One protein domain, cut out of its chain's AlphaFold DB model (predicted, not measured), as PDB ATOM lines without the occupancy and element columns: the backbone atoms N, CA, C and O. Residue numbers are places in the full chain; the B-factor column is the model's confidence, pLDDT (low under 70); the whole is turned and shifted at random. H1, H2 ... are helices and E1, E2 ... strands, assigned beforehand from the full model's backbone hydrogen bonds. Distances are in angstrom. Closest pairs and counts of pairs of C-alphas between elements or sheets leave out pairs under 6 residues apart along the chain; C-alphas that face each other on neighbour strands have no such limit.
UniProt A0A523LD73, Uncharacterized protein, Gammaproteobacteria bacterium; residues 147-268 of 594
ATOM      1  N   GLY A 147      20.258  21.111 -49.269       78.38
ATOM      2  CA  GLY A 147      20.339  19.757 -48.706       78.38
ATOM      3  C   GLY A 147      21.549  19.542 -47.785       78.38
ATOM      4  O   GLY A 147      21.415  18.916 -46.739       78.38
ATOM      5  N   THR A 148      22.702  20.120 -48.130       85.88
ATOM      6  CA  THR A 148      23.914  20.117 -47.295       85.88
ATOM      7  C   THR A 148      23.794  21.106 -46.137       85.88
ATOM      8  O   THR A 148      24.229  20.805 -45.025       85.88
ATOM      9  N   GLN A 149      23.188  22.278 -46.361       89.25
ATOM     10  CA  GLN A 149      22.967  23.252 -45.289       89.25
ATOM     11  C   GLN A 149      22.098  22.665 -44.160       89.25
ATOM     12  O   GLN A 149      22.385  22.871 -42.982       89.25
ATOM     13  N   LEU A 150      21.094  21.845 -44.488       86.06
ATOM     14  CA  LEU A 150      20.240  21.151 -43.512       86.06
ATOM     15  C   LEU A 150      20.999  20.168 -42.595       86.06
ATOM     16  O   LEU A 150      20.467  19.781 -41.552       86.06
ATOM     17  N   GLU A 151      22.235  19.791 -42.935       91.00
ATOM     18  CA  GLU A 151      23.110  18.953 -42.101       91.00
ATOM     19  C   GLU A 151      23.971  19.761 -41.112       91.00
ATOM     20  O   GLU A 151      24.708  19.183 -40.299       91.00
ATOM     21  N   TYR A 152      23.908  21.095 -41.159       94.88
ATOM     22  CA  TYR A 152      24.650  21.955 -40.240       94.88
ATOM     23  C   TYR A 152      24.255  21.677 -38.786       94.88
ATOM     24  O   TYR A 152      23.161  21.209 -38.475       94.88
ATOM     25  N   GLN A 153      25.154  21.972 -37.848       96.62
ATOM     26  CA  GLN A 153      24.867  21.808 -36.421       96.62
ATOM     27  C   GLN A 153      25.005  23.130 -35.697       96.62
ATOM     28  O   GLN A 153      25.971  23.864 -35.910       96.62
ATOM     29  N   TYR A 154      24.072  23.384 -34.786       96.88
ATOM     30  CA  TYR A 154      24.051  24.584 -33.967       96.88
ATOM     31  C   TYR A 154      24.028  24.247 -32.487       96.88
ATOM     32  O   TYR A 154      23.410  23.282 -32.037       96.88
ATOM     33  N   GLU A 155      24.666  25.113 -31.714       96.88
ATOM     34  CA  GLU A 155      24.619  25.111 -30.265       96.88
ATOM     35  C   GLU A 155      23.943  26.386 -29.768       96.88
ATOM     36  O   GLU A 155      24.155  27.472 -30.313       96.88
ATOM     37  N   THR A 156      23.166  26.256 -28.691       98.06
ATOM     38  CA  THR A 156      22.604  27.399 -27.977       98.06
ATOM     39  C   THR A 156      23.185  27.513 -26.569       98.06
ATOM     40  O   THR A 156      23.435  26.524 -25.869       98.06
ATOM     41  N   ARG A 157      23.430  28.747 -26.133       98.00
ATOM     42  CA  ARG A 157      23.903  29.091 -24.785       98.00
ATOM     43  C   ARG A 157      23.113  30.265 -24.242       98.00
ATOM     44  O   ARG A 157      22.490  30.989 -25.009       98.00
ATOM     45  N   ARG A 158      23.149  30.469 -22.925       96.62
ATOM     46  CA  ARG A 158      22.429  31.576 -22.280       96.62
ATOM     47  C   ARG A 158      23.265  32.304 -21.238       96.62
ATOM     48  O   ARG A 158      23.914  31.668 -20.410       96.62
ATOM     49  N   GLY A 159      23.181  33.620 -21.226       97.00
ATOM     50  CA  GLY A 159      23.859  34.481 -20.262       97.00
ATOM     51  C   GLY A 159      23.289  35.885 -20.333       97.00
ATOM     52  O   GLY A 159      22.167  36.041 -20.776       97.00
ATOM     53  N   ASP A 160      24.039  36.883 -19.894       96.94
ATOM     54  CA  ASP A 160      23.621  38.287 -19.930       96.94
ATOM     55  C   ASP A 160      24.794  39.087 -20.512       96.94
ATOM     56  O   ASP A 160      25.830  39.247 -19.856       96.94
ATOM     57  N   ILE A 161      24.704  39.478 -21.788       97.00
ATOM     58  CA  ILE A 161      25.813  40.148 -22.486       97.00
ATOM     59  C   ILE A 161      25.887  41.633 -22.153       97.00
ATOM     60  O   ILE A 161      26.964  42.224 -22.248       97.00
ATOM     61  N   ASN A 162      24.754  42.247 -21.813       95.25
ATOM     62  CA  ASN A 162      24.624  43.692 -21.633       95.25
ATOM     63  C   ASN A 162      24.477  44.099 -20.154       95.25
ATOM     64  O   ASN A 162      24.444  45.291 -19.856       95.25
ATOM     65  N   SER A 163      24.490  43.126 -19.236       95.81
ATOM     66  CA  SER A 163      24.352  43.306 -17.789       95.81
ATOM     67  C   SER A 163      23.046  43.997 -17.384       95.81
ATOM     68  O   SER A 163      23.022  44.739 -16.397       95.81
ATOM     69  N   ASP A 164      21.965  43.791 -18.141       95.81
ATOM     70  CA  ASP A 164      20.650  44.362 -17.837       95.81
ATOM     71  C   ASP A 164      19.813  43.486 -16.879       95.81
ATOM     72  O   ASP A 164      18.708  43.872 -16.479       95.81
ATOM     73  N   GLY A 165      20.365  42.340 -16.463       95.19
ATOM     74  CA  GLY A 165      19.735  41.375 -15.569       95.19
ATOM     75  C   GLY A 165      18.756  40.431 -16.266       95.19
ATOM     76  O   GLY A 165      18.075  39.664 -15.577       95.19
ATOM     77  N   ARG A 166      18.655  40.485 -17.598       95.50
ATOM     78  CA  ARG A 166      17.852  39.581 -18.422       95.50
ATOM     79  C   ARG A 166      18.738  38.529 -19.073       95.50
ATOM     80  O   ARG A 166      19.957  38.645 -19.126       95.50
ATOM     81  N   MET A 167      18.108  37.438 -19.493       95.31
ATOM     82  CA  MET A 167      18.825  36.318 -20.090       95.31
ATOM     83  C   MET A 167      18.779  36.446 -21.607       95.31
ATOM     84  O   MET A 167      17.713  36.387 -22.203       95.31
ATOM     85  N   ASP A 168      19.942  36.538 -22.222       97.31
ATOM     86  CA  ASP A 168      20.154  36.496 -23.658       97.31
ATOM     87  C   ASP A 168      20.421  35.066 -24.130       97.31
ATOM     88  O   ASP A 168      20.834  34.189 -23.357       97.31
ATOM     89  N   ILE A 169      20.237  34.833 -25.428       97.94
ATOM     90  CA  ILE A 169      20.536  33.556 -26.081       97.94
ATOM     91  C   ILE A 169      21.656  33.771 -27.083       97.94
ATOM     92  O   ILE A 169      21.578  34.645 -27.933       97.94
ATOM     93  N   PHE A 170      22.683  32.938 -27.025       98.00
ATOM     94  CA  PHE A 170      23.702  32.854 -28.060       98.00
ATOM     95  C   PHE A 170      23.452  31.613 -28.903       98.00
ATOM     96  O   PHE A 170      23.411  30.512 -28.356       98.00
ATOM     97  N   VAL A 171      23.292  31.794 -30.209       97.69
ATOM     98  CA  VAL A 171      23.166  30.720 -31.198       97.69
ATOM     99  C   VAL A 171      24.434  30.724 -32.031       97.69
ATOM    100  O   VAL A 171      24.868  31.784 -32.483       97.69
ATOM    101  N   LYS A 172      25.057  29.562 -32.216       96.25
ATOM    102  CA  LYS A 172      26.298  29.446 -32.981       96.25
ATOM    103  C   LYS A 172      26.335  28.154 -33.777       96.25
ATOM    104  O   LYS A 172      26.138  27.084 -33.202       96.25
ATOM    105  N   ARG A 173      26.684  28.257 -35.057       96.00
ATOM    106  CA  ARG A 173      27.018  27.115 -35.902       96.00
ATOM    107  C   ARG A 173      28.316  26.473 -35.411       96.00
ATOM    108  O   ARG A 173      29.343  27.135 -35.240       96.00
ATOM    109  N   THR A 174      28.263  25.182 -35.120       95.81
ATOM    110  CA  THR A 174      29.392  24.386 -34.619       95.81
ATOM    111  C   THR A 174      29.955  23.426 -35.659       95.81
ATOM    112  O   THR A 174      31.080  22.962 -35.484       95.81
ATOM    113  N   PHE A 175      29.195  23.119 -36.712       96.19
ATOM    114  CA  PHE A 175      29.601  22.223 -37.793       96.19
ATOM    115  C   PHE A 175      28.865  22.562 -39.096       96.19
ATOM    116  O   PHE A 175      27.694  22.941 -39.040       96.19
ATOM    117  N   GLY A 176      29.543  22.358 -40.230       93.25
ATOM    118  CA  GLY A 176      29.029  22.609 -41.579       93.25
ATOM    119  C   GLY A 176      29.246  24.047 -42.065       93.25
ATOM    120  O   GLY A 176      29.304  24.970 -41.250       93.25
ATOM    121  N   GLY A 177      29.372  24.204 -43.385       90.62
ATOM    122  CA  GLY A 177      29.485  25.490 -44.074       90.62
ATOM    123  C   GLY A 177      30.811  26.223 -43.897       90.62
ATOM    124  O   GLY A 177      31.517  26.075 -42.896       90.62
ATOM    125  N   GLU A 178      31.143  27.061 -44.878       90.38
ATOM    126  CA  GLU A 178      32.172  28.085 -44.708       90.38
ATOM    127  C   GLU A 178      31.598  29.292 -43.962       90.38
ATOM    128  O   GLU A 178      30.416  29.621 -44.078       90.38
ATOM    129  N   ALA A 179      32.434  29.964 -43.169       88.00
ATOM    130  CA  ALA A 179      32.017  31.184 -42.487       88.00
ATOM    131  C   ALA A 179      31.603  32.251 -43.509       88.00
ATOM    132  O   ALA A 179      32.236  32.391 -44.555       88.00
ATOM    133  N   GLN A 180      30.599  33.051 -43.156       87.38
ATOM    134  CA  GLN A 180      30.090  34.155 -43.968       87.38
ATOM    135  C   GLN A 180      29.506  33.732 -45.326       87.38
ATOM    136  O   GLN A 180      29.516  34.523 -46.268       87.38
ATOM    137  N   ASN A 181      28.977  32.512 -45.434       88.00
ATOM    138  CA  ASN A 181      28.347  31.990 -46.649       88.00
ATOM    139  C   ASN A 181      26.856  32.360 -46.799       88.00
ATOM    140  O   ASN A 181      26.113  31.630 -47.443       88.00
ATOM    141  N   GLY A 182      26.407  33.453 -46.171       88.75
ATOM    142  CA  GLY A 182      25.002  33.890 -46.154       88.75
ATOM    143  C   GLY A 182      24.137  33.219 -45.082       88.75
ATOM    144  O   GLY A 182      23.143  33.793 -44.650       88.75
ATOM    145  N   VAL A 183      24.555  32.055 -44.575       92.94
ATOM    146  CA  VAL A 183      23.884  31.364 -43.464       92.94
ATOM    147  C   VAL A 183      24.392  31.877 -42.113       92.94
ATOM    148  O   VAL A 183      25.576  32.192 -41.954       92.94
ATOM    149  N   ILE A 184      23.510  31.923 -41.111       94.12
ATOM    150  CA  ILE A 184      23.821  32.376 -39.745       94.12
ATOM    151  C   ILE A 184      25.042  31.638 -39.163       94.12
ATOM    152  O   ILE A 184      24.974  30.481 -38.755       94.12
ATOM    153  N   ASP A 185      26.163  32.343 -39.009       93.31
ATOM    154  CA  ASP A 185      27.335  31.824 -38.291       93.31
ATOM    155  C   ASP A 185      27.110  31.828 -36.779       93.31
ATOM    156  O   ASP A 185      27.321  30.841 -36.064       93.31
ATOM    157  N   SER A 186      26.726  32.996 -36.266       94.81
ATOM    158  CA  SER A 186      26.417  33.189 -34.860       94.81
ATOM    159  C   SER A 186      25.634  34.473 -34.630       94.81
ATOM    160  O   SER A 186      25.888  35.486 -35.277       94.81
ATOM    161  N   VAL A 187      24.744  34.451 -33.644       96.62
ATOM    162  CA  VAL A 187      23.939  35.605 -33.239       96.62
ATOM    163  C   VAL A 187      23.724  35.592 -31.730       96.62
ATOM    164  O   VAL A 187      23.622  34.529 -31.112       96.62
ATOM    165  N   ILE A 188      23.639  36.778 -31.127       97.50
ATOM    166  CA  ILE A 188      23.091  36.948 -29.779       97.50
ATOM    167  C   ILE A 188      21.680  37.530 -29.892       97.50
ATOM    168  O   ILE A 188      21.499  38.613 -30.442       97.50
ATOM    169  N   LEU A 189      20.691  36.825 -29.350       97.62
ATOM    170  CA  LEU A 189      19.331  37.311 -29.152       97.62
ATOM    171  C   LEU A 189      19.254  37.948 -27.767       97.62
ATOM    172  O   LEU A 189      19.258  37.245 -26.754       97.62
ATOM    173  N   GLN A 190      19.222  39.275 -27.731       97.00
ATOM    174  CA  GLN A 190      19.136  40.043 -26.498       97.00
ATOM    175  C   GLN A 190      17.691  40.155 -26.034       97.00
ATOM    176  O   GLN A 190      16.827  40.578 -26.806       97.00
ATOM    177  N   GLN A 191      17.418  39.787 -24.785       95.88
ATOM    178  CA  GLN A 191      16.059  39.853 -24.261       95.88
ATOM    179  C   GLN A 191      15.660  41.306 -23.973       95.88
ATOM    180  O   GLN A 191      16.314  42.043 -23.242       95.88
ATOM    181  N   THR A 192      14.513  41.712 -24.503       92.75
ATOM    182  CA  THR A 192      13.911  43.020 -24.242       92.75
ATOM    183  C   THR A 192      13.078  43.013 -22.957       92.75
ATOM    184  O   THR A 192      12.714  41.973 -22.404       92.75
ATOM    185  N   SER A 193      12.680  44.200 -22.492       88.56
ATOM    186  CA  SER A 193      11.822  44.344 -21.305       88.56
ATOM    187  C   SER A 193      10.443  43.681 -21.401       88.56
ATOM    188  O   SER A 193       9.827  43.439 -20.365       88.56
ATOM    189  N   THR A 194       9.971  43.376 -22.610       83.56
ATOM    190  CA  THR A 194       8.666  42.751 -22.869       83.56
ATOM    191  C   THR A 194       8.747  41.231 -23.017       83.56
ATOM    192  O   THR A 194       7.720  40.596 -23.226       83.56
ATOM    193  N   GLY A 195       9.943  40.638 -22.921       78.50
ATOM    194  CA  GLY A 195      10.158  39.208 -23.170       78.50
ATOM    195  C   GLY A 195      10.359  38.838 -24.644       78.50
ATOM    196  O   GLY A 195      10.605  37.671 -24.934       78.50
ATOM    197  N   SER A 196      10.303  39.817 -25.553       89.75
ATOM    198  CA  SER A 196      10.721  39.695 -26.960       89.75
ATOM    199  C   SER A 196      12.246  39.775 -27.088       89.75
ATOM    200  O   SER A 196      12.919  40.089 -26.102       89.75
ATOM    201  N   PHE A 197      12.794  39.579 -28.288       95.94
ATOM    202  CA  PHE A 197      14.236  39.643 -28.538       95.94
ATOM    203  C   PHE A 197      14.612  40.680 -29.596       95.94
ATOM    204  O   PHE A 197      13.826  40.984 -30.488       95.94
ATOM    205  N   THR A 198      15.841  41.180 -29.511       95.06
ATOM    206  CA  THR A 198      16.542  41.868 -30.604       95.06
ATOM    207  C   THR A 198      17.794  41.078 -30.966       95.06
ATOM    208  O   THR A 198      18.452  40.545 -30.074       95.06
ATOM    209  N   SER A 199      18.158  41.001 -32.243       94.25
ATOM    210  CA  SER A 199      19.371  40.302 -32.680       94.25
ATOM    211  C   SER A 199      20.588  41.231 -32.699       94.25
ATOM    212  O   SER A 199      20.499  42.421 -32.999       94.25
ATOM    213  N   VAL A 200      21.754  40.676 -32.365       92.38
ATOM    214  CA  VAL A 200      23.053  41.348 -32.461       92.38
ATOM    215  C   VAL A 200      24.062  40.389 -33.078       92.38
ATOM    216  O   VAL A 200      24.257  39.279 -32.574       92.38
ATOM    217  N   VAL A 201      24.753  40.842 -34.128       90.06
ATOM    218  CA  VAL A 201      25.956  40.167 -34.632       90.06
ATOM    219  C   VAL A 201      27.072  40.361 -33.600       90.06
ATOM    220  O   VAL A 201      27.469  41.501 -33.331       90.06
ATOM    221  N   PRO A 202      27.571  39.291 -32.964       92.75
ATOM    222  CA  PRO A 202      28.504  39.429 -31.859       92.75
ATOM    223  C   PRO A 202      29.881  39.887 -32.346       92.75
ATOM    224  O   PRO A 202      30.486  39.280 -33.228       92.75
ATOM    225  N   SER A 203      30.449  40.905 -31.694       92.38
ATOM    226  CA  SER A 203      31.884  41.195 -31.819       92.38
ATOM    227  C   SER A 203      32.726  40.010 -31.328       92.38
ATOM    228  O   SER A 203      32.263  39.206 -30.518       92.38
ATOM    229  N   SER A 204      34.008  39.931 -31.706       91.75
ATOM    230  CA  SER A 204      34.899  38.843 -31.257       91.75
ATOM    231  C   SER A 204      34.940  38.690 -29.726       91.75
ATOM    232  O   SER A 204      35.009  37.576 -29.203       91.75
ATOM    233  N   THR A 205      34.845  39.805 -28.992       94.94
ATOM    234  CA  THR A 205      34.814  39.808 -27.519       94.94
ATOM    235  C   THR A 205      33.486  39.275 -26.979       94.94
ATOM    236  O   THR A 205      33.478  38.468 -26.045       94.94
ATOM    237  N   GLN A 206      32.363  39.679 -27.579       96.62
ATOM    238  CA  GLN A 206      31.043  39.174 -27.203       96.62
ATOM    239  C   GLN A 206      30.908  37.689 -27.525       96.62
ATOM    240  O   GLN A 206      30.495  36.930 -26.658       96.62
ATOM    241  N   ALA A 207      31.345  37.250 -28.707       94.88
ATOM    242  CA  ALA A 207      31.335  35.845 -29.102       94.88
ATOM    243  C   ALA A 207      32.176  34.978 -28.151       94.88
ATOM    244  O   ALA A 207      31.744  33.891 -27.763       94.88
ATOM    245  N   THR A 208      33.348  35.463 -27.724       96.44
ATOM    246  CA  THR A 208      34.196  34.768 -26.738       96.44
ATOM    247  C   THR A 208      33.495  34.652 -25.385       96.44
ATOM    248  O   THR A 208      33.464  33.574 -24.794       96.44
ATOM    249  N   SER A 209      32.889  35.746 -24.915       97.31
ATOM    250  CA  SER A 209      32.157  35.776 -23.644       97.31
ATOM    251  C   SER A 209      30.941  34.845 -23.676       97.31
ATOM    252  O   SER A 209      30.767  34.018 -22.783       97.31
ATOM    253  N   ALA A 210      30.154  34.916 -24.751       97.75
ATOM    254  CA  ALA A 210      28.955  34.116 -24.951       97.75
ATOM    255  C   ALA A 210      29.256  32.624 -25.158       97.75
ATOM    256  O   ALA A 210      28.520  31.763 -24.682       97.75
ATOM    257  N   SER A 211      30.396  32.292 -25.769       97.00
ATOM    258  CA  SER A 211      30.876  30.905 -25.871       97.00
ATOM    259  C   SER A 211      31.228  30.294 -24.505       97.00
ATOM    260  O   SER A 211      31.256  29.072 -24.373       97.00
ATOM    261  N   GLY A 212      31.485  31.117 -23.483       97.19
ATOM    262  CA  GLY A 212      31.726  30.677 -22.105       97.19
ATOM    263  C   GLY A 212      30.457  30.453 -21.276       97.19
ATOM    264  O   GLY A 212      30.530  29.872 -20.193       97.19
ATOM    265  N   TRP A 213      29.293  30.889 -21.761       98.06
ATOM    266  CA  TRP A 213      28.020  30.740 -21.058       98.06
ATOM    267  C   TRP A 213      27.575  29.275 -20.927       98.06
ATOM    268  O   TRP A 213      27.953  28.443 -21.754       98.06
ATOM    269  N   PRO A 214      26.737  28.927 -19.934       97.19
ATOM    270  CA  PRO A 214      26.116  27.609 -19.866       97.19
ATOM    271  C   PRO A 214      25.337  27.277 -21.144       97.19
ATOM    272  O   PRO A 214      24.600  28.117 -21.668       97.19
ATOM    273  N   LYS A 215      25.458  26.029 -21.616       96.12
ATOM    274  CA  LYS A 215      24.620  25.523 -22.709       96.12
ATOM    275  C   LYS A 215      23.149  25.581 -22.309       96.12
ATOM    276  O   LYS A 215      22.797  25.249 -21.174       96.12
ATOM    277  N   ALA A 216      22.307  25.982 -23.247       93.75
ATOM    278  CA  ALA A 216      20.868  25.839 -23.143       93.75
ATOM    279  C   ALA A 216      20.464  24.644 -24.014       93.75
ATOM    280  O   ALA A 216      20.959  24.496 -25.124       93.75
ATOM    281  N   ALA A 217      19.580  23.770 -23.539       90.81
ATOM    282  CA  ALA A 217      18.958  22.764 -24.403       90.81
ATOM    283  C   ALA A 217      17.689  23.361 -25.036       90.81
ATOM    284  O   ALA A 217      16.589  22.834 -24.862       90.81
ATOM    285  N   ILE A 218      17.844  24.521 -25.685       94.06
ATOM    286  CA  ILE A 218      16.846  25.066 -26.609       94.06
ATOM    287  C   ILE A 218      16.921  24.196 -27.857       94.06
ATOM    288  O   ILE A 218      18.009  23.911 -28.359       94.06
ATOM    289  N   GLN A 219      15.768  23.730 -28.319       91.94
ATOM    290  CA  GLN A 219      15.705  22.869 -29.489       91.94
ATOM    291  C   GLN A 219      15.900  23.725 -30.739       91.94
ATOM    292  O   GLN A 219      15.160  24.683 -30.944       91.94
ATOM    293  N   VAL A 220      16.888  23.362 -31.551       94.38
ATOM    294  CA  VAL A 220      17.174  23.986 -32.843       94.38
ATOM    295  C   VAL A 220      16.538  23.125 -33.925       94.38
ATOM    296  O   VAL A 220      16.780  21.919 -33.974       94.38
ATOM    297  N   ILE A 221      15.717  23.737 -34.768       88.88
ATOM    298  CA  ILE A 221      15.163  23.125 -35.970       88.88
ATOM    299  C   ILE A 221      15.672  23.907 -37.177       88.88
ATOM    300  O   ILE A 221      15.601  25.129 -37.185       88.88
ATOM    301  N   LEU A 222      16.176  23.185 -38.174       87.81
ATOM    302  CA  LEU A 222      16.813  23.730 -39.374       87.81
ATOM    303  C   LEU A 222      15.889  23.593 -40.577       87.81
ATOM    304  O   LEU A 222      15.460  22.478 -40.860       87.81
ATOM    305  N   GLY A 223      15.571  24.679 -41.261       84.12
ATOM    306  CA  GLY A 223      14.727  24.680 -42.456       84.12
ATOM    307  C   GLY A 223      14.938  25.969 -43.228       84.12
ATOM    308  O   GLY A 223      15.481  26.898 -42.662       84.12
ATOM    309  N   ASP A 224      14.531  26.020 -44.483       84.88
ATOM    310  CA  ASP A 224      14.455  27.262 -45.254       84.88
ATOM    311  C   ASP A 224      12.988  27.712 -45.211       84.88
ATOM    312  O   ASP A 224      12.121  27.107 -45.847       84.88
ATOM    313  N   PHE A 225      12.670  28.618 -44.286       82.50
ATOM    314  CA  PHE A 225      11.291  28.934 -43.910       82.50
ATOM    315  C   PHE A 225      10.693  30.059 -44.757       82.50
ATOM    316  O   PHE A 225       9.469  30.129 -44.858       82.50
ATOM    317  N   ASN A 226      11.526  30.925 -45.340       83.75
ATOM    318  CA  ASN A 226      11.127  31.931 -46.329       83.75
ATOM    319  C   ASN A 226      11.419  31.492 -47.780       83.75
ATOM    320  O   ASN A 226      11.027  32.199 -48.708       83.75
ATOM    321  N   ILE A 227      12.022  30.314 -47.967       80.00
ATOM    322  CA  ILE A 227      12.384  29.707 -49.252       80.00
ATOM    323  C   ILE A 227      13.281  30.621 -50.097       80.00
ATOM    324  O   ILE A 227      13.049  30.827 -51.291       80.00
ATOM    325  N   ASP A 228      14.291  31.205 -49.465       78.69
ATOM    326  CA  ASP A 228      15.289  32.032 -50.144       78.69
ATOM    327  C   ASP A 228      16.537  31.231 -50.573       78.69
ATOM    328  O   ASP A 228      17.466  31.778 -51.173       78.69
ATOM    329  N   GLY A 229      16.551  29.917 -50.319       79.56
ATOM    330  CA  GLY A 229      17.665  29.018 -50.613       79.56
ATOM    331  C   GLY A 229      18.728  28.970 -49.513       79.56
ATOM    332  O   GLY A 229      19.735  28.260 -49.662       79.56
ATOM    333  N   PHE A 230      18.526  29.686 -48.406       87.69
ATOM    334  CA  PHE A 230      19.412  29.693 -47.255       87.69
ATOM    335  C   PHE A 230      18.751  29.065 -46.031       87.69
ATOM    336  O   PHE A 230      17.553  29.111 -45.783       87.69
ATOM    337  N   LEU A 231      19.578  28.405 -45.233       91.50
ATOM    338  CA  LEU A 231      19.129  27.743 -44.027       91.50
ATOM    339  C   LEU A 231      18.750  28.749 -42.938       91.50
ATOM    340  O   LEU A 231      19.618  29.426 -42.391       91.50
ATOM    341  N   ASP A 232      17.511  28.687 -42.482       94.19
ATOM    342  CA  ASP A 232      17.005  29.365 -41.295       94.19
ATOM    343  C   ASP A 232      16.992  28.463 -40.054       94.19
ATOM    344  O   ASP A 232      17.197  27.241 -40.084       94.19
ATOM    345  N   ILE A 233      16.725  29.085 -38.902       95.62
ATOM    346  CA  ILE A 233      16.721  28.408 -37.605       95.62
ATOM    347  C   ILE A 233      15.440  28.713 -36.834       95.62
ATOM    348  O   ILE A 233      15.187  29.848 -36.450       95.62
ATOM    349  N   LEU A 234      14.692  27.676 -36.465       94.56
ATOM    350  CA  LEU A 234      13.604  27.754 -35.495       94.56
ATOM    351  C   LEU A 234      14.096  27.290 -34.116       94.56
ATOM    352  O   LEU A 234      14.422  26.121 -33.898       94.56
ATOM    353  N   LEU A 235      14.101  28.207 -33.153       95.69
ATOM    354  CA  LEU A 235      14.373  27.946 -31.744       95.69
ATOM    355  C   LEU A 235      13.077  27.622 -30.998       95.69
ATOM    356  O   LEU A 235      12.227  28.493 -30.796       95.69
ATOM    357  N   LYS A 236      12.940  26.387 -30.511       89.81
ATOM    358  CA  LYS A 236      11.790  25.929 -29.708       89.81
ATOM    359  C   LYS A 236      12.153  25.771 -28.238       89.81
ATOM    360  O   LYS A 236      13.314  25.606 -27.866       89.81
ATOM    361  N   LYS A 237      11.122  25.766 -27.385       89.12
ATOM    362  CA  LYS A 237      11.246  25.651 -25.916       89.12
ATOM    363  C   LYS A 237      12.074  26.785 -25.294       89.12
ATOM    364  O   LYS A 237      12.726  26.602 -24.268       89.12
ATOM    365  N   VAL A 238      12.036  27.968 -25.913       91.94
ATOM    366  CA  VAL A 238      12.691  29.181 -25.403       91.94
ATOM    367  C   VAL A 238      12.105  29.576 -24.040       91.94
ATOM    368  O   VAL A 238      12.851  29.889 -23.111       91.94
ATOM    369  N   ASN A 239      10.783  29.435 -23.880       89.75
ATOM    370  CA  ASN A 239      10.049  29.668 -22.632       89.75
ATOM    371  C   ASN A 239      10.577  28.879 -21.419       89.75
ATOM    372  O   ASN A 239      10.487  29.363 -20.291       89.75
ATOM    373  N   SER A 240      11.153  27.690 -21.632       90.00
ATOM    374  CA  SER A 240      11.756  26.866 -20.572       90.00
ATOM    375  C   SER A 240      13.018  27.489 -19.966       90.00
ATOM    376  O   SER A 240      13.428  27.115 -18.866       90.00
ATOM    377  N   TYR A 241      13.646  28.430 -20.674       89.94
ATOM    378  CA  TYR A 241      14.857  29.126 -20.237       89.94
ATOM    379  C   TYR A 241      14.606  30.593 -19.911       89.94
ATOM    380  O   TYR A 241      15.320  31.147 -19.073       89.94
ATOM    381  N   ILE A 242      13.610  31.194 -20.563       90.56
ATOM    382  CA  ILE A 242      13.238  32.598 -20.442       90.56
ATOM    383  C   ILE A 242      11.715  32.667 -20.335       90.56
ATOM    384  O   ILE A 242      11.006  32.498 -21.320       90.56
ATOM    385  N   SER A 243      11.194  32.892 -19.128       88.50
ATOM    386  CA  SER A 243       9.746  32.873 -18.886       88.50
ATOM    387  C   SER A 243       9.007  33.878 -19.780       88.50
ATOM    388  O   SER A 243       9.405  35.037 -19.876       88.50
ATOM    389  N   GLY A 244       7.935  33.419 -20.433       86.81
ATOM    390  CA  GLY A 244       7.114  34.231 -21.339       86.81
ATOM    391  C   GLY A 244       7.670  34.400 -22.757       86.81
ATOM    392  O   GLY A 244       6.958  34.923 -23.609       86.81
ATOM    393  N   ALA A 245       8.892  33.939 -23.040       91.94
ATOM    394  CA  ALA A 245       9.465  34.014 -24.380       91.94
ATOM    395  C   ALA A 245       8.808  33.012 -25.342       91.94
ATOM    396  O   ALA A 245       8.714  31.819 -25.048       91.94
ATOM    397  N   LEU A 246       8.397  33.489 -26.515       92.00
ATOM    398  CA  LEU A 246       7.879  32.645 -27.594       92.00
ATOM    399  C   LEU A 246       9.024  31.929 -28.337       92.00
ATOM    400  O   LEU A 246      10.169  32.394 -28.273       92.00
ATOM    401  N   PRO A 247       8.751  30.829 -29.067       93.12
ATOM    402  CA  PRO A 247       9.693  30.305 -30.056       93.12
ATOM    403  C   PRO A 247      10.093  31.394 -31.061       93.12
ATOM    404  O   PRO A 247       9.324  32.327 -31.289       93.12
ATOM    405  N   GLN A 248      11.291  31.298 -31.632       94.69
ATOM    406  CA  GLN A 248      11.837  32.317 -32.538       94.69
ATOM    407  C   GLN A 248      12.283  31.671 -33.845       94.69
ATOM    408  O   GLN A 248      12.974  30.656 -33.786       94.69
ATOM    409  N   ILE A 249      11.936  32.264 -34.983       95.19
ATOM    410  CA  ILE A 249      12.545  31.966 -36.282       95.19
ATOM    411  C   ILE A 249      13.624  33.015 -36.539       95.19
ATOM    412  O   ILE A 249      13.398  34.209 -36.343       95.19
ATOM    413  N   LEU A 250      14.814  32.557 -36.898       96.62
ATOM    414  CA  LEU A 250      15.964  33.373 -37.245       96.62
ATOM    415  C   LEU A 250      16.209  33.149 -38.732       96.62
ATOM    416  O   LEU A 250      16.610  32.044 -39.102       96.62
ATOM    417  N   PHE A 251      15.973  34.186 -39.531       94.94
ATOM    418  CA  PHE A 251      16.159  34.129 -40.976       94.94
ATOM    419  C   PHE A 251      17.598  34.472 -41.342       94.94
ATOM    420  O   PHE A 251      18.139  35.487 -40.870       94.94
ATOM    421  N   SER A 252      18.230  33.607 -42.128       93.19
ATOM    422  CA  SER A 252      19.545  33.884 -42.702       93.19
ATOM    423  C   SER A 252      19.465  35.082 -43.643       93.19
ATOM    424  O   SER A 252      18.420  35.366 -44.201       93.19
ATOM    425  N   SER A 253      20.549  35.848 -43.776       88.50
ATOM    426  CA  SER A 253      20.548  37.002 -44.685       88.50
ATOM    427  C   SER A 253      20.635  36.609 -46.151       88.50
ATOM    428  O   SER A 253      20.340  37.438 -47.005       88.50
ATOM    429  N   GLY A 254      21.198  35.436 -46.447       85.81
ATOM    430  CA  GLY A 254      21.654  35.082 -47.792       85.81
ATOM    431  C   GLY A 254      22.829  35.932 -48.297       85.81
ATOM    432  O   GLY A 254      23.458  35.626 -49.311       85.81
ATOM    433  N   GLU A 255      23.206  36.980 -47.560       82.75
ATOM    434  CA  GLU A 255      24.273  37.896 -47.923       82.75
ATOM    435  C   GLU A 255      25.641  37.307 -47.558       82.75
ATOM    436  O   GLU A 255      26.061  37.250 -46.394       82.75
ATOM    437  N   ILE A 256      26.392  36.899 -48.582       81.88
ATOM    438  CA  ILE A 256      27.794  36.500 -48.426       81.88
ATOM    439  C   ILE A 256      28.588  37.671 -47.828       81.88
ATOM    440  O   ILE A 256      28.393  38.824 -48.206       81.88
ATOM    441  N   PHE A 257      29.510  37.380 -46.905       82.12
ATOM    442  CA  PHE A 257      30.303  38.369 -46.151       82.12
ATOM    443  C   PHE A 257      29.524  39.211 -45.129       82.12
ATOM    444  O   PHE A 257      30.135  40.007 -44.410       82.12
ATOM    445  N   ALA A 258      28.214  39.000 -44.993       73.38
ATOM    446  CA  ALA A 258      27.375  39.669 -44.008       73.38
ATOM    447  C   ALA A 258      26.492  38.644 -43.272       73.38
ATOM    448  O   ALA A 258      25.293  38.561 -43.526       73.38
ATOM    449  N   PRO A 259      27.053  37.869 -42.315       65.19
ATOM    450  CA  PRO A 259      26.327  36.810 -41.602       65.19
ATOM    451  C   PRO A 259      25.343  37.356 -40.543       65.19
ATOM    452  O   PRO A 259      25.201  36.788 -39.457       65.19
ATOM    453  N   SER A 260      24.719  38.507 -40.800       78.56
ATOM    454  CA  SER A 260      23.622  39.028 -39.988       78.56
ATOM    455  C   SER A 260      22.346  38.218 -40.197       78.56
ATOM    456  O   SER A 260      22.183  37.543 -41.204       78.56
ATOM    457  N   LEU A 261      21.426  38.306 -39.237       90.19
ATOM    458  CA  LEU A 261      20.045  37.895 -39.485       90.19
ATOM    459  C   LEU A 261      19.392  38.863 -40.470       90.19
ATOM    460  O   LEU A 261      19.572  40.073 -40.315       90.19
ATOM    461  N   GLN A 262      18.570  38.339 -41.376       89.94
ATOM    462  CA  GLN A 262      17.613  39.144 -42.137       89.94
ATOM    463  C   GLN A 262      16.481  39.621 -41.223       89.94
ATOM    464  O   GLN A 262      16.218  40.816 -41.105       89.94
ATOM    465  N   ALA A 263      15.867  38.675 -40.513       92.38
ATOM    466  CA  ALA A 263      14.733  38.913 -39.634       92.38
ATOM    467  C   ALA A 263      14.745  37.962 -38.430       92.38
ATOM    468  O   ALA A 263      15.348  36.885 -38.447       92.38
ATOM    469  N   LEU A 264      14.083  38.394 -37.355       94.75
ATOM    470  CA  LEU A 264      13.888  37.626 -36.128       94.75
ATOM    471  C   LEU A 264      12.407  37.658 -35.763       94.75
ATOM    472  O   LEU A 264      11.927  38.663 -35.233       94.75
ATOM    473  N   THR A 265      11.719  36.543 -35.979       94.19
ATOM    474  CA  THR A 265      10.258  36.518 -35.900       94.19
ATOM    475  C   THR A 265       9.778  35.608 -34.775       94.19
ATOM    476  O   THR A 265      10.126  34.422 -34.732       94.19
ATOM    477  N   PRO A 266       8.965  36.114 -33.829       93.38
ATOM    478  CA  PRO A 266       8.361  35.274 -32.809       93.38
ATOM    479  C   PRO A 266       7.257  34.399 -33.410       93.38
ATOM    480  O   PRO A 266       6.349  34.889 -34.079       93.38
ATOM    481  N   VAL A 267       7.257  33.110 -33.076       90.69
ATOM    482  CA  VAL A 267       6.180  32.198 -33.475       90.69
ATOM    483  C   VAL A 267       4.984  32.399 -32.547       90.69
ATOM    484  O   VAL A 267       4.957  31.921 -31.409       90.69
ATOM    485  N   THR A 268       4.010  33.175 -33.013       90.81
ATOM    486  CA  THR A 268       2.782  33.493 -32.273       90.81
ATOM    487  C   THR A 268       1.704  32.426 -32.472       90.81
ATOM    488  O   THR A 268       1.769  31.613 -33.392       90.81
TER     489      THR A 268
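This is residues 147 to 268 of the 594 residues of an uncharacterized protein of Gammaproteobacteria bacterium (UniProt A0A523LD73). Two twisted four-strand sheets lie face to face as a sandwich, their strands crossed at 42 degrees, and the short helix H1 covers the outside of the first sheet. The printed part has 122 residues, in chain order E1 E2 E3 E4 H1 E5 E6 E7 E8; each sheet is an antiparallel meander, every strand pairing with the one before, ordered E1 E2 E3 E4 and E5 E6 E7 E8. The class is mostly strand, though under half of the residues are in named elements. It is compact, with a radius of gyration of the C-alphas of 13.3 A and spans of 38 by 33 by 21 A.

Start with hairpin E1, residues 153 to 159, and E2, 168 to 175, where N 157 and O 170 are 2.8 A apart. E3, 186 to 191, adds N 189 to O 169 at 2.7 A; E4, 197 to 200, adds N 200 to O 188 at 2.8 A. H1, 204 to 211, is on this sheet at a height of 9.4 A, across the strands; its closest C-alphas to E2 are Ala 210 and Phe 170, 6.2 A. Every O i to N i+4 pair in H1 is within hydrogen-bond range. In the second sheet, E5, 219 to 223, and E6, 232 to 236, have N 234 and O 221 at 2.8 A; E7, 248 to 252, adds N 235 to O 248 at 2.8 A; E8, 261 to 266, adds N 249 to O 265 at 2.8 A. Between the sheets, the closest C-alphas of E4 and E8 are Ser 199 and Leu 264, 7.0 A.

Find C-alpha 153 at (24.867, 21.808, -36.421), where E1 begins its 20.6 A; E2 spans 22.2 A and E3 16.2 A. E8 ends at C-alpha 266, (8.361, 35.274, -32.809).

C-alphas 147 and 165 are farthest apart, 39.6 A. The printed part has no cut; the link E6 to E7 is long, and residue 259 is under 70 in pLDDT.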